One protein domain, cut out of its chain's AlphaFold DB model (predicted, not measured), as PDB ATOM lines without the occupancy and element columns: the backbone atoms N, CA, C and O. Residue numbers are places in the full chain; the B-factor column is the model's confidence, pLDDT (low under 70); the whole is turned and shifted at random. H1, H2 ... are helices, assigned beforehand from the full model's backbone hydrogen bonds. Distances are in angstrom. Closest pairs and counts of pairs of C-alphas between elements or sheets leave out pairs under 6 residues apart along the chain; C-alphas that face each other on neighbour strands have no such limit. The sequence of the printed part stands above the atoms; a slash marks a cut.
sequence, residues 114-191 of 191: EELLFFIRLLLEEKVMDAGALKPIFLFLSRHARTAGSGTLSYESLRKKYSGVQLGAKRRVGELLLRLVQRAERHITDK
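What this domain is: This is residues 114 to 191 of the 191 residues of an uncharacterized protein of Parapedobacter indicus (UniProt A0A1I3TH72). H1, H2 and H3 make a small body, H3 packing on H1 and H2; the long helix H4 starts beside H1 and makes an arm, residues 178 to 191 sticking out. The printed part has 78 residues with four named helices, H1 to H4 in order, and no named strand. It is all helix, elongated and loose, radius of gyration of the C-alphas 15.1 A, spans 48 by 29 by 22 A.

How they stand to each other: H1, residues 114 to 125, touches H3, residues 155 to 163, closest C-alphas Leu 117 and Tyr 162, 5.8 A. H2, residues 131 to 144, touches H3 with residues 138 to 142 alone, closest C-alphas Ser 142 and Tyr 155, 5.5 A. H4, residues 167 to 189, touches H1 at a steep tilt of 62 degrees, closest C-alphas Glu 115 and Ala 169, 4.6 A. Every O i to N i+4 pair is within hydrogen-bond range in H1, H3 and H4, and 8 of 10 in H2.

Where its parts are: H1 begins at C-alpha 114 (9.685, 33.848, 14.016). H4, 33.1 A long, ends at C-alpha 189 (22.033, 42.121, -16.301).

The domain as a whole: The printed part has no cut. pLDDT is under 70 at residues 146 to 152, 165 and 187 to 191.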
ATOM      1  N   GLU A 114      10.426  34.817  14.820       83.06
ATOM      2  CA  GLU A 114       9.685  33.848  14.016       83.06
ATOM      3  C   GLU A 114      10.185  33.793  12.568       83.06
ATOM      4  O   GLU A 114      10.499  32.723  12.047       83.06
ATOM      5  N   GLU A 115      10.375  34.956  11.948       84.19
ATOM      6  CA  GLU A 115      10.971  35.063  10.613       84.19
ATOM      7  C   GLU A 115      12.418  34.577  10.584       84.19
ATOM      8  O   GLU A 115      12.810  33.885   9.649       84.19
ATOM      9  N   LEU A 116      13.201  34.881  11.619       84.75
ATOM     10  CA  LEU A 116      14.582  34.430  11.729       84.75
ATOM     11  C   LEU A 116      14.663  32.907  11.880       84.75
ATOM     12  O   LEU A 116      15.447  32.275  11.182       84.75
ATOM     13  N   LEU A 117      13.834  32.307  12.740       86.44
ATOM     14  CA  LEU A 117      13.769  30.851  12.905       86.44
ATOM     15  C   LEU A 117      13.365  30.154  11.604       86.44
ATOM     16  O   LEU A 117      13.948  29.130  11.253       86.44
ATOM     17  N   PHE A 118      12.398  30.716  10.876       87.12
ATOM     18  CA  PHE A 118      12.015  30.189   9.571       87.12
ATOM     19  C   PHE A 118      13.135  30.353   8.533       87.12
ATOM     20  O   PHE A 118      13.403  29.429   7.772       87.12
ATOM     21  N   PHE A 119      13.841  31.482   8.533       86.12
ATOM     22  CA  PHE A 119      14.980  31.698   7.646       86.12
ATOM     23  C   PHE A 119      16.132  30.721   7.931       86.12
ATOM     24  O   PHE A 119      16.632  30.092   7.007       86.12
ATOM     25  N   ILE A 120      16.489  30.505   9.202       86.44
ATOM     26  CA  ILE A 120      17.484  29.498   9.616       86.44
ATOM     27  C   ILE A 120      17.081  28.104   9.132       86.44
ATOM     28  O   ILE A 120      17.922  27.353   8.648       86.44
ATOM     29  N   ARG A 121      15.792  27.762   9.232       86.88
ATOM     30  CA  ARG A 121      15.275  26.488   8.731       86.88
ATOM     31  C   ARG A 121      15.508  26.329   7.228       86.88
ATOM     32  O   ARG A 121      15.972  25.271   6.825       86.88
ATOM     33  N   LEU A 122      15.241  27.363   6.427       86.25
ATOM     34  CA  LEU A 122      15.522  27.330   4.987       86.25
ATOM     35  C   LEU A 122      17.020  27.145   4.710       86.25
ATOM     36  O   LEU A 122      17.383  26.342   3.863       86.25
ATOM     37  N   LEU A 123      17.896  27.827   5.454       85.19
ATOM     38  CA  LEU A 123      19.347  27.663   5.305       85.19
ATOM     39  C   LEU A 123      19.815  26.236   5.630       85.19
ATOM     40  O   LEU A 123      20.715  25.729   4.967       85.19
ATOM     41  N   LEU A 124      19.210  25.586   6.628       83.75
ATOM     42  CA  LEU A 124      19.477  24.182   6.954       83.75
ATOM     43  C   LEU A 124      18.944  23.228   5.878       83.75
ATOM     44  O   LEU A 124      19.636  22.285   5.500       83.75
ATOM     45  N   GLU A 125      17.723  23.459   5.388       86.44
ATOM     46  CA  GLU A 125      17.094  22.648   4.334       86.44
ATOM     47  C   GLU A 125      17.899  22.720   3.023       86.44
ATOM     48  O   GLU A 125      18.147  21.690   2.396       86.44
ATOM     49  N   GLU A 126      18.414  23.903   2.680       86.56
ATOM     50  CA  GLU A 126      19.281  24.144   1.518       86.56
ATOM     51  C   GLU A 126      20.765  23.824   1.775       86.56
ATOM     52  O   GLU A 126      21.615  24.085   0.924       86.56
ATOM     53  N   LYS A 127      21.106  23.261   2.944       83.38
ATOM     54  CA  LYS A 127      22.481  22.892   3.337       83.38
ATOM     55  C   LYS A 127      23.493  24.045   3.268       83.38
ATOM     56  O   LYS A 127      24.691  23.821   3.123       83.38
ATOM     57  N   VAL A 128      23.021  25.282   3.403       81.00
ATOM     58  CA  VAL A 128      23.868  26.473   3.580       81.00
ATOM     59  C   VAL A 128      24.470  26.494   4.990       81.00
ATOM     60  O   VAL A 128      25.484  27.140   5.233       81.00
ATOM     61  N   MET A 129      23.839  25.788   5.929       79.62
ATOM     62  CA  MET A 129      24.259  25.666   7.319       79.62
ATOM     63  C   MET A 129      24.153  24.210   7.782       79.62
ATOM     64  O   MET A 129      23.260  23.481   7.346       79.62
ATOM     65  N   ASP A 130      25.012  23.810   8.720       77.62
ATOM     66  CA  ASP A 130      24.941  22.501   9.369       77.62
ATOM     67  C   ASP A 130      23.951  22.462  10.533       77.62
ATOM     68  O   ASP A 130      23.831  23.399  11.328       77.62
ATOM     69  N   ALA A 131      23.307  21.307  10.724       75.88
ATOM     70  CA  ALA A 131      22.372  21.080  11.831       75.88
ATOM     71  C   ALA A 131      23.007  21.299  13.222       75.88
ATOM     72  O   ALA A 131      22.306  21.658  14.173       75.88
ATOM     73  N   GLY A 132      24.334  21.144  13.339       73.69
ATOM     74  CA  GLY A 132      25.098  21.432  14.557       73.69
ATOM     75  C   GLY A 132      25.049  22.903  14.995       73.69
ATOM     76  O   GLY A 132      25.153  23.189  16.189       73.69
ATOM     77  N   ALA A 133      24.793  23.833  14.070       74.50
ATOM     78  CA  ALA A 133      24.705  25.265  14.352       74.50
ATOM     79  C   ALA A 133      23.389  25.675  15.044       74.50
ATOM     80  O   ALA A 133      23.313  26.741  15.659       74.50
ATOM     81  N   LEU A 134      22.356  24.823  15.023       78.06
ATOM     82  CA  LEU A 134      21.021  25.176  15.518       78.06
ATOM     83  C   LEU A 134      20.986  25.424  17.036       78.06
ATOM     84  O   LEU A 134      20.347  26.367  17.506       78.06
ATOM     85  N   LYS A 135      21.698  24.605  17.821       76.00
ATOM     86  CA  LYS A 135      21.755  24.742  19.288       76.00
ATOM     87  C   LYS A 135      22.456  26.043  19.720       76.00
ATOM     88  O   LYS A 135      21.866  26.763  20.531       76.00
ATOM     89  N   PRO A 136      23.646  26.393  19.192       73.75
ATOM     90  CA  PRO A 136      24.253  27.708  19.401       73.75
ATOM     91  C   PRO A 136      23.317  28.871  19.056       73.75
ATOM     92  O   PRO A 136      23.195  29.813  19.838       73.75
ATOM     93  N   ILE A 137      22.595  28.780  17.937       77.50
ATOM     94  CA  ILE A 137      21.664  29.825  17.500       77.50
ATOM     95  C   ILE A 137      20.484  29.974  18.468       77.50
ATOM     96  O   ILE A 137      20.129  31.089  18.844       77.50
ATOM     97  N   PHE A 138      19.892  28.876  18.942       78.75
ATOM     98  CA  PHE A 138      18.821  28.944  19.943       78.75
ATOM     99  C   PHE A 138      19.305  29.524  21.271       78.75
ATOM    100  O   PHE A 138      18.590  30.315  21.887       78.75
ATOM    101  N   LEU A 139      20.518  29.174  21.708       74.06
ATOM    102  CA  LEU A 139      21.120  29.765  22.903       74.06
ATOM    103  C   LEU A 139      21.327  31.272  22.729       74.06
ATOM    104  O   LEU A 139      20.943  32.039  23.613       74.06
ATOM    105  N   PHE A 140      21.842  31.701  21.576       75.62
ATOM    106  CA  PHE A 140      21.990  33.113  21.236       75.62
ATOM    107  C   PHE A 140      20.643  33.851  21.267       75.62
ATOM    108  O   PHE A 140      20.485  34.842  21.982       75.62
ATOM    109  N   LEU A 141      19.631  33.331  20.570       78.06
ATOM    110  CA  LEU A 141      18.306  33.949  20.531       78.06
ATOM    111  C   LEU A 141      17.649  33.983  21.908       78.06
ATOM    112  O   LEU A 141      17.017  34.978  22.242       78.06
ATOM    113  N   SER A 142      17.843  32.959  22.738       77.31
ATOM    114  CA  SER A 142      17.260  32.952  24.081       77.31
ATOM    115  C   SER A 142      17.819  34.053  24.985       77.31
ATOM    116  O   SER A 142      17.102  34.596  25.821       77.31
ATOM    117  N   ARG A 143      19.090  34.428  24.791       72.50
ATOM    118  CA  ARG A 143      19.769  35.472  25.572       72.50
ATOM    119  C   ARG A 143      19.503  36.883  25.053       72.50
ATOM    120  O   ARG A 143      19.472  37.821  25.846       72.50
ATOM    121  N   HIS A 144      19.319  37.039  23.743       70.69
ATOM    122  CA  HIS A 144      19.336  38.358  23.100       70.69
ATOM    123  C   HIS A 144      18.013  38.763  22.446       70.69
ATOM    124  O   HIS A 144      17.765  39.957  22.282       70.69
ATOM    125  N   ALA A 145      17.132  37.819  22.111       71.00
ATOM    126  CA  ALA A 145      15.827  38.150  21.563       71.00
ATOM    127  C   ALA A 145      14.846  38.538  22.678       71.00
ATOM    128  O   ALA A 145      14.605  37.782  23.623       71.00
ATOM    129  N   ARG A 146      14.242  39.719  22.537       62.78
ATOM    130  CA  ARG A 146      13.188  40.219  23.425       62.78
ATOM    131  C   ARG A 146      11.870  40.301  22.665       62.78
ATOM    132  O   ARG A 146      11.860  40.639  21.482       62.78
ATOM    133  N   THR A 147      10.762  39.996  23.331       61.00
ATOM    134  CA  THR A 147       9.420  40.265  22.799       61.00
ATOM    135  C   THR A 147       8.925  41.614  23.318       61.00
ATOM    136  O   THR A 147       9.406  42.127  24.325       61.00
ATOM    137  N   ALA A 148       7.950  42.207  22.626       51.97
ATOM    138  CA  ALA A 148       7.406  43.524  22.966       51.97
ATOM    139  C   ALA A 148       6.601  43.565  24.287       51.97
ATOM    140  O   ALA A 148       6.158  44.639  24.680       51.97
ATOM    141  N   GLY A 149       6.394  42.429  24.970       50.78
ATOM    142  CA  GLY A 149       5.523  42.352  26.153       50.78
ATOM    143  C   GLY A 149       5.901  41.319  27.221       50.78
ATOM    144  O   GLY A 149       5.208  41.227  28.229       50.78
ATOM    145  N   SER A 150       6.972  40.542  27.054       43.09
ATOM    146  CA  SER A 150       7.461  39.608  28.076       43.09
ATOM    147  C   SER A 150       8.983  39.459  27.973       43.09
ATOM    148  O   SER A 150       9.588  39.870  26.988       43.09
ATOM    149  N   GLY A 151       9.628  38.959  29.029       59.31
ATOM    150  CA  GLY A 151      11.085  38.817  29.093       59.31
ATOM    151  C   GLY A 151      11.701  37.937  27.993       59.31
ATOM    152  O   GLY A 151      11.055  37.516  27.036       59.31
ATOM    153  N   THR A 152      12.995  37.655  28.145       62.66
ATOM    154  CA  THR A 152      13.788  36.786  27.258       62.66
ATOM    155  C   THR A 152      13.050  35.496  26.884       62.66
ATOM    156  O   THR A 152      12.518  34.804  27.755       62.66
ATOM    157  N   LEU A 153      13.034  35.147  25.595       72.06
ATOM    158  CA  LEU A 153      12.435  33.895  25.125       72.06
ATOM    159  C   LEU A 153      13.239  32.699  25.641       72.06
ATOM    160  O   LEU A 153      14.443  32.617  25.423       72.06
ATOM    161  N   SER A 154      12.588  31.731  26.289       80.94
ATOM    162  CA  SER A 154      13.292  30.526  26.741       80.94
ATOM    163  C   SER A 154      13.698  29.628  25.567       80.94
ATOM    164  O   SER A 154      13.034  29.595  24.527       80.94
ATOM    165  N   TYR A 155      14.760  28.840  25.760       80.56
ATOM    166  CA  TYR A 155      15.228  27.848  24.786       80.56
ATOM    167  C   TYR A 155      14.106  26.897  24.330       80.56
ATOM    168  O   TYR A 155      13.901  26.693  23.136       80.56
ATOM    169  N   GLU A 156      13.313  26.378  25.273       78.69
ATOM    170  CA  GLU A 156      12.176  25.499  24.964       78.69
ATOM    171  C   GLU A 156      11.074  26.208  24.163       78.69
ATOM    172  O   GLU A 156      10.454  25.608  23.283       78.69
ATOM    173  N   SER A 157      10.857  27.504  24.401       81.50
ATOM    174  CA  SER A 157       9.903  28.296  23.613       81.50
ATOM    175  C   SER A 157      10.369  28.463  22.168       81.50
ATOM    176  O   SER A 157       9.563  28.346  21.246       81.50
ATOM    177  N   LEU A 158      11.669  28.695  21.959       82.12
ATOM    178  CA  LEU A 158      12.270  28.792  20.628       82.12
ATOM    179  C   LEU A 158      12.207  27.459  19.884       82.12
ATOM    180  O   LEU A 158      11.792  27.436  18.728       82.12
ATOM    181  N   ARG A 159      12.517  26.344  20.557       82.56
ATOM    182  CA  ARG A 159      12.415  24.997  19.981       82.56
ATOM    183  C   ARG A 159      10.986  24.679  19.534       82.56
ATOM    184  O   ARG A 159      10.783  24.212  18.417       82.56
ATOM    185  N   LYS A 160       9.987  24.977  20.373       83.25
ATOM    186  CA  LYS A 160       8.567  24.799  20.022       83.25
ATOM    187  C   LYS A 160       8.150  25.684  18.849       83.25
ATOM    188  O   LYS A 160       7.481  25.205  17.937       83.25
ATOM    189  N   LYS A 161       8.569  26.956  18.846       81.94
ATOM    190  CA  LYS A 161       8.304  27.893  17.743       81.94
ATOM    191  C   LYS A 161       8.940  27.421  16.435       81.94
ATOM    192  O   LYS A 161       8.267  27.477  15.414       81.94
ATOM    193  N   TYR A 162      10.169  26.912  16.473       83.31
ATOM    194  CA  TYR A 162      10.883  26.381  15.307       83.31
ATOM    195  C   TYR A 162      10.163  25.190  14.654       83.31
ATOM    196  O   TYR A 162      10.063  25.114  13.430       83.31
ATOM    197  N   SER A 163       9.613  24.280  15.464       81.12
ATOM    198  CA  SER A 163       8.847  23.130  14.965       81.12
ATOM    199  C   SER A 163       7.441  23.494  14.466       81.12
ATOM    200  O   SER A 163       6.824  22.711  13.746       81.12
ATOM    201  N   GLY A 164       6.915  24.659  14.853       79.69
ATOM    202  CA  GLY A 164       5.578  25.117  14.483       79.69
ATOM    203  C   GLY A 164       5.480  25.635  13.046       79.69
ATOM    204  O   GLY A 164       6.434  26.158  12.472       79.69
ATOM    205  N   VAL A 165       4.285  25.539  12.456       67.56
ATOM    206  CA  VAL A 165       4.000  26.120  11.136       67.56
ATOM    207  C   VAL A 165       3.641  27.595  11.298       67.56
ATOM    208  O   VAL A 165       2.547  27.934  11.736       67.56
ATOM    209  N   GLN A 166       4.553  28.484  10.911       73.56
ATOM    210  CA  GLN A 166       4.357  29.932  11.014       73.56
ATOM    211  C   GLN A 166       4.049  30.535   9.639       73.56
ATOM    212  O   GLN A 166       4.936  31.005   8.930       73.56
ATOM    213  N   LEU A 167       2.776  30.504   9.233       72.81
ATOM    214  CA  LEU A 167       2.333  30.967   7.906       72.81
ATOM    215  C   LEU A 167       2.692  32.441   7.625       72.81
ATOM    216  O   LEU A 167       3.071  32.775   6.504       72.81
ATOM    217  N   GLY A 168       2.629  33.310   8.640       78.44
ATOM    218  CA  GLY A 168       3.008  34.723   8.510       78.44
ATOM    219  C   GLY A 168       4.505  34.927   8.255       78.44
ATOM    220  O   GLY A 168       4.879  35.675   7.352       78.44
ATOM    221  N   ALA A 169       5.355  34.204   8.992       80.38
ATOM    222  CA  ALA A 169       6.805  34.219   8.800       80.38
ATOM    223  C   ALA A 169       7.193  33.699   7.408       80.38
ATOM    224  O   ALA A 169       7.999  34.328   6.723       80.38
ATOM    225  N   LYS A 170       6.546  32.617   6.944       83.75
ATOM    226  CA  LYS A 170       6.742  32.066   5.592       83.75
ATOM    227  C   LYS A 170       6.525  33.107   4.504       83.75
ATOM    228  O   LYS A 170       7.380  33.280   3.640       83.75
ATOM    229  N   ARG A 171       5.394  33.817   4.561       84.56
ATOM    230  CA  ARG A 171       5.051  34.838   3.567       84.56
ATOM    231  C   ARG A 171       6.075  35.974   3.553       84.56
ATOM    232  O   ARG A 171       6.588  36.305   2.489       84.56
ATOM    233  N   ARG A 172       6.410  36.538   4.718       82.25
ATOM    234  CA  ARG A 172       7.325  37.691   4.799       82.25
ATOM    235  C   ARG A 172       8.764  37.346   4.420       82.25
ATOM    236  O   ARG A 172       9.405  38.129   3.722       82.25
ATOM    237  N   VAL A 173       9.258  36.173   4.817       83.44
ATOM    238  CA  VAL A 173      10.585  35.695   4.395       83.44
ATOM    239  C   VAL A 173      10.596  35.364   2.901       83.44
ATOM    240  O   VAL A 173      11.541  35.742   2.218       83.44
ATOM    241  N   GLY A 174       9.536  34.759   2.358       84.38
ATOM    242  CA  GLY A 174       9.407  34.518   0.917       84.38
ATOM    243  C   GLY A 174       9.436  35.810   0.091       84.38
ATOM    244  O   GLY A 174      10.195  35.915  -0.869       84.38
ATOM    245  N   GLU A 175       8.686  36.835   0.505       85.19
ATOM    246  CA  GLU A 175       8.713  38.169  -0.120       85.19
ATOM    247  C   GLU A 175      10.094  38.843  -0.005       85.19
ATOM    248  O   GLU A 175      10.510  39.593  -0.890       85.19
ATOM    249  N   LEU A 176      10.829  38.606   1.086       83.25
ATOM    250  CA  LEU A 176      12.202  39.090   1.248       83.25
ATOM    251  C   LEU A 176      13.169  38.389   0.286       83.25
ATOM    252  O   LEU A 176      13.917  39.072  -0.410       83.25
ATOM    253  N   LEU A 177      13.116  37.060   0.199       84.94
ATOM    254  CA  LEU A 177      13.955  36.270  -0.703       84.94
ATOM    255  C   LEU A 177      13.703  36.623  -2.171       84.94
ATOM    256  O   LEU A 177      14.654  36.864  -2.909       84.94
ATOM    257  N   LEU A 178      12.438  36.753  -2.576       86.69
ATOM    258  CA  LEU A 178      12.079  37.142  -3.941       86.69
ATOM    259  C   LEU A 178      12.666  38.512  -4.311       86.69
ATOM    260  O   LEU A 178      13.230  38.681  -5.390       86.69
ATOM    261  N   ARG A 179      12.587  39.489  -3.399       82.69
ATOM    262  CA  ARG A 179      13.188  40.816  -3.606       82.69
ATOM    263  C   ARG A 179      14.708  40.754  -3.731       82.69
ATOM    264  O   ARG A 179      15.274  41.517  -4.510       82.69
ATOM    265  N   LEU A 180      15.368  39.876  -2.973       81.75
ATOM    266  CA  LEU A 180      16.815  39.677  -3.072       81.75
ATOM    267  C   LEU A 180      17.205  39.067  -4.420       81.75
ATOM    268  O   LEU A 180      18.117  39.587  -5.058       81.75
ATOM    269  N   VAL A 181      16.480  38.044  -4.880       84.88
ATOM    270  CA  VAL A 181      16.689  37.423  -6.200       84.88
ATOM    271  C   VAL A 181      16.514  38.454  -7.311       84.88
ATOM    272  O   VAL A 181      17.444  38.681  -8.078       84.88
ATOM    273  N   GLN A 182      15.395  39.185  -7.325       83.62
ATOM    274  CA  GLN A 182      15.137  40.227  -8.328       83.62
ATOM    275  C   GLN A 182      16.215  41.314  -8.352       83.62
ATOM    276  O   GLN A 182      16.502  41.899  -9.395       83.62
ATOM    277  N   ARG A 183      16.798  41.643  -7.194       77.94
ATOM    278  CA  ARG A 183      17.879  42.627  -7.110       77.94
ATOM    279  C   ARG A 183      19.204  42.057  -7.610       77.94
ATOM    280  O   ARG A 183      19.942  42.775  -8.277       77.94
ATOM    281  N   ALA A 184      19.496  40.796  -7.299       76.69
ATOM    282  CA  ALA A 184      20.674  40.100  -7.801       76.69
ATOM    283  C   ALA A 184      20.628  39.968  -9.329       76.69
ATOM    284  O   ALA A 184      21.612  40.280  -9.989       76.69
ATOM    285  N   GLU A 185      19.473  39.608  -9.893       81.81
ATOM    286  CA  GLU A 185      19.268  39.496 -11.341       81.81
ATOM    287  C   GLU A 185      19.537  40.813 -12.072       81.81
ATOM    288  O   GLU A 185      20.263  40.813 -13.063       81.81
ATOM    289  N   ARG A 186      19.046  41.949 -11.550       76.44
ATOM    290  CA  ARG A 186      19.348  43.284 -12.109       76.44
ATOM    291  C   ARG A 186      20.845  43.590 -12.101       76.44
ATOM    292  O   ARG A 186      21.379  44.086 -13.079       76.44
ATOM    293  N   HIS A 187      21.546  43.231 -11.025       68.06
ATOM    294  CA  HIS A 187      22.999  43.402 -10.951       68.06
ATOM    295  C   HIS A 187      23.788  42.479 -11.889       68.06
ATOM    296  O   HIS A 187      24.936  42.786 -12.206       68.06
ATOM    297  N   ILE A 188      23.205  41.353 -12.304       68.00
ATOM    298  CA  ILE A 188      23.800  40.440 -13.287       68.00
ATOM    299  C   ILE A 188      23.543  40.934 -14.718       68.00
ATOM    300  O   ILE A 188      24.387  40.718 -15.577       68.00
ATOM    301  N   THR A 189      22.413  41.606 -14.970       61.22
ATOM    302  CA  THR A 189      22.033  42.121 -16.301       61.22
ATOM    303  C   THR A 189      22.588  43.511 -16.628       61.22
ATOM    304  O   THR A 189      22.687  43.839 -17.803       61.22
ATOM    305  N   ASP A 190      23.006  44.299 -15.632       52.69
ATOM    306  CA  ASP A 190      23.695  45.594 -15.816       52.69
ATOM    307  C   ASP A 190      25.228  45.458 -16.038       52.69
ATOM    308  O   ASP A 190      25.989  46.401 -15.801       52.69
ATOM    309  N   LYS A 191      25.704  44.284 -16.476       45.03
ATOM    310  CA  LYS A 191      27.078  44.027 -16.948       45.03
ATOM    311  C   LYS A 191      27.060  43.570 -18.399       45.03
ATOM    312  O   LYS A 191      27.998  43.967 -19.121       45.03
TER     313      LYS A 191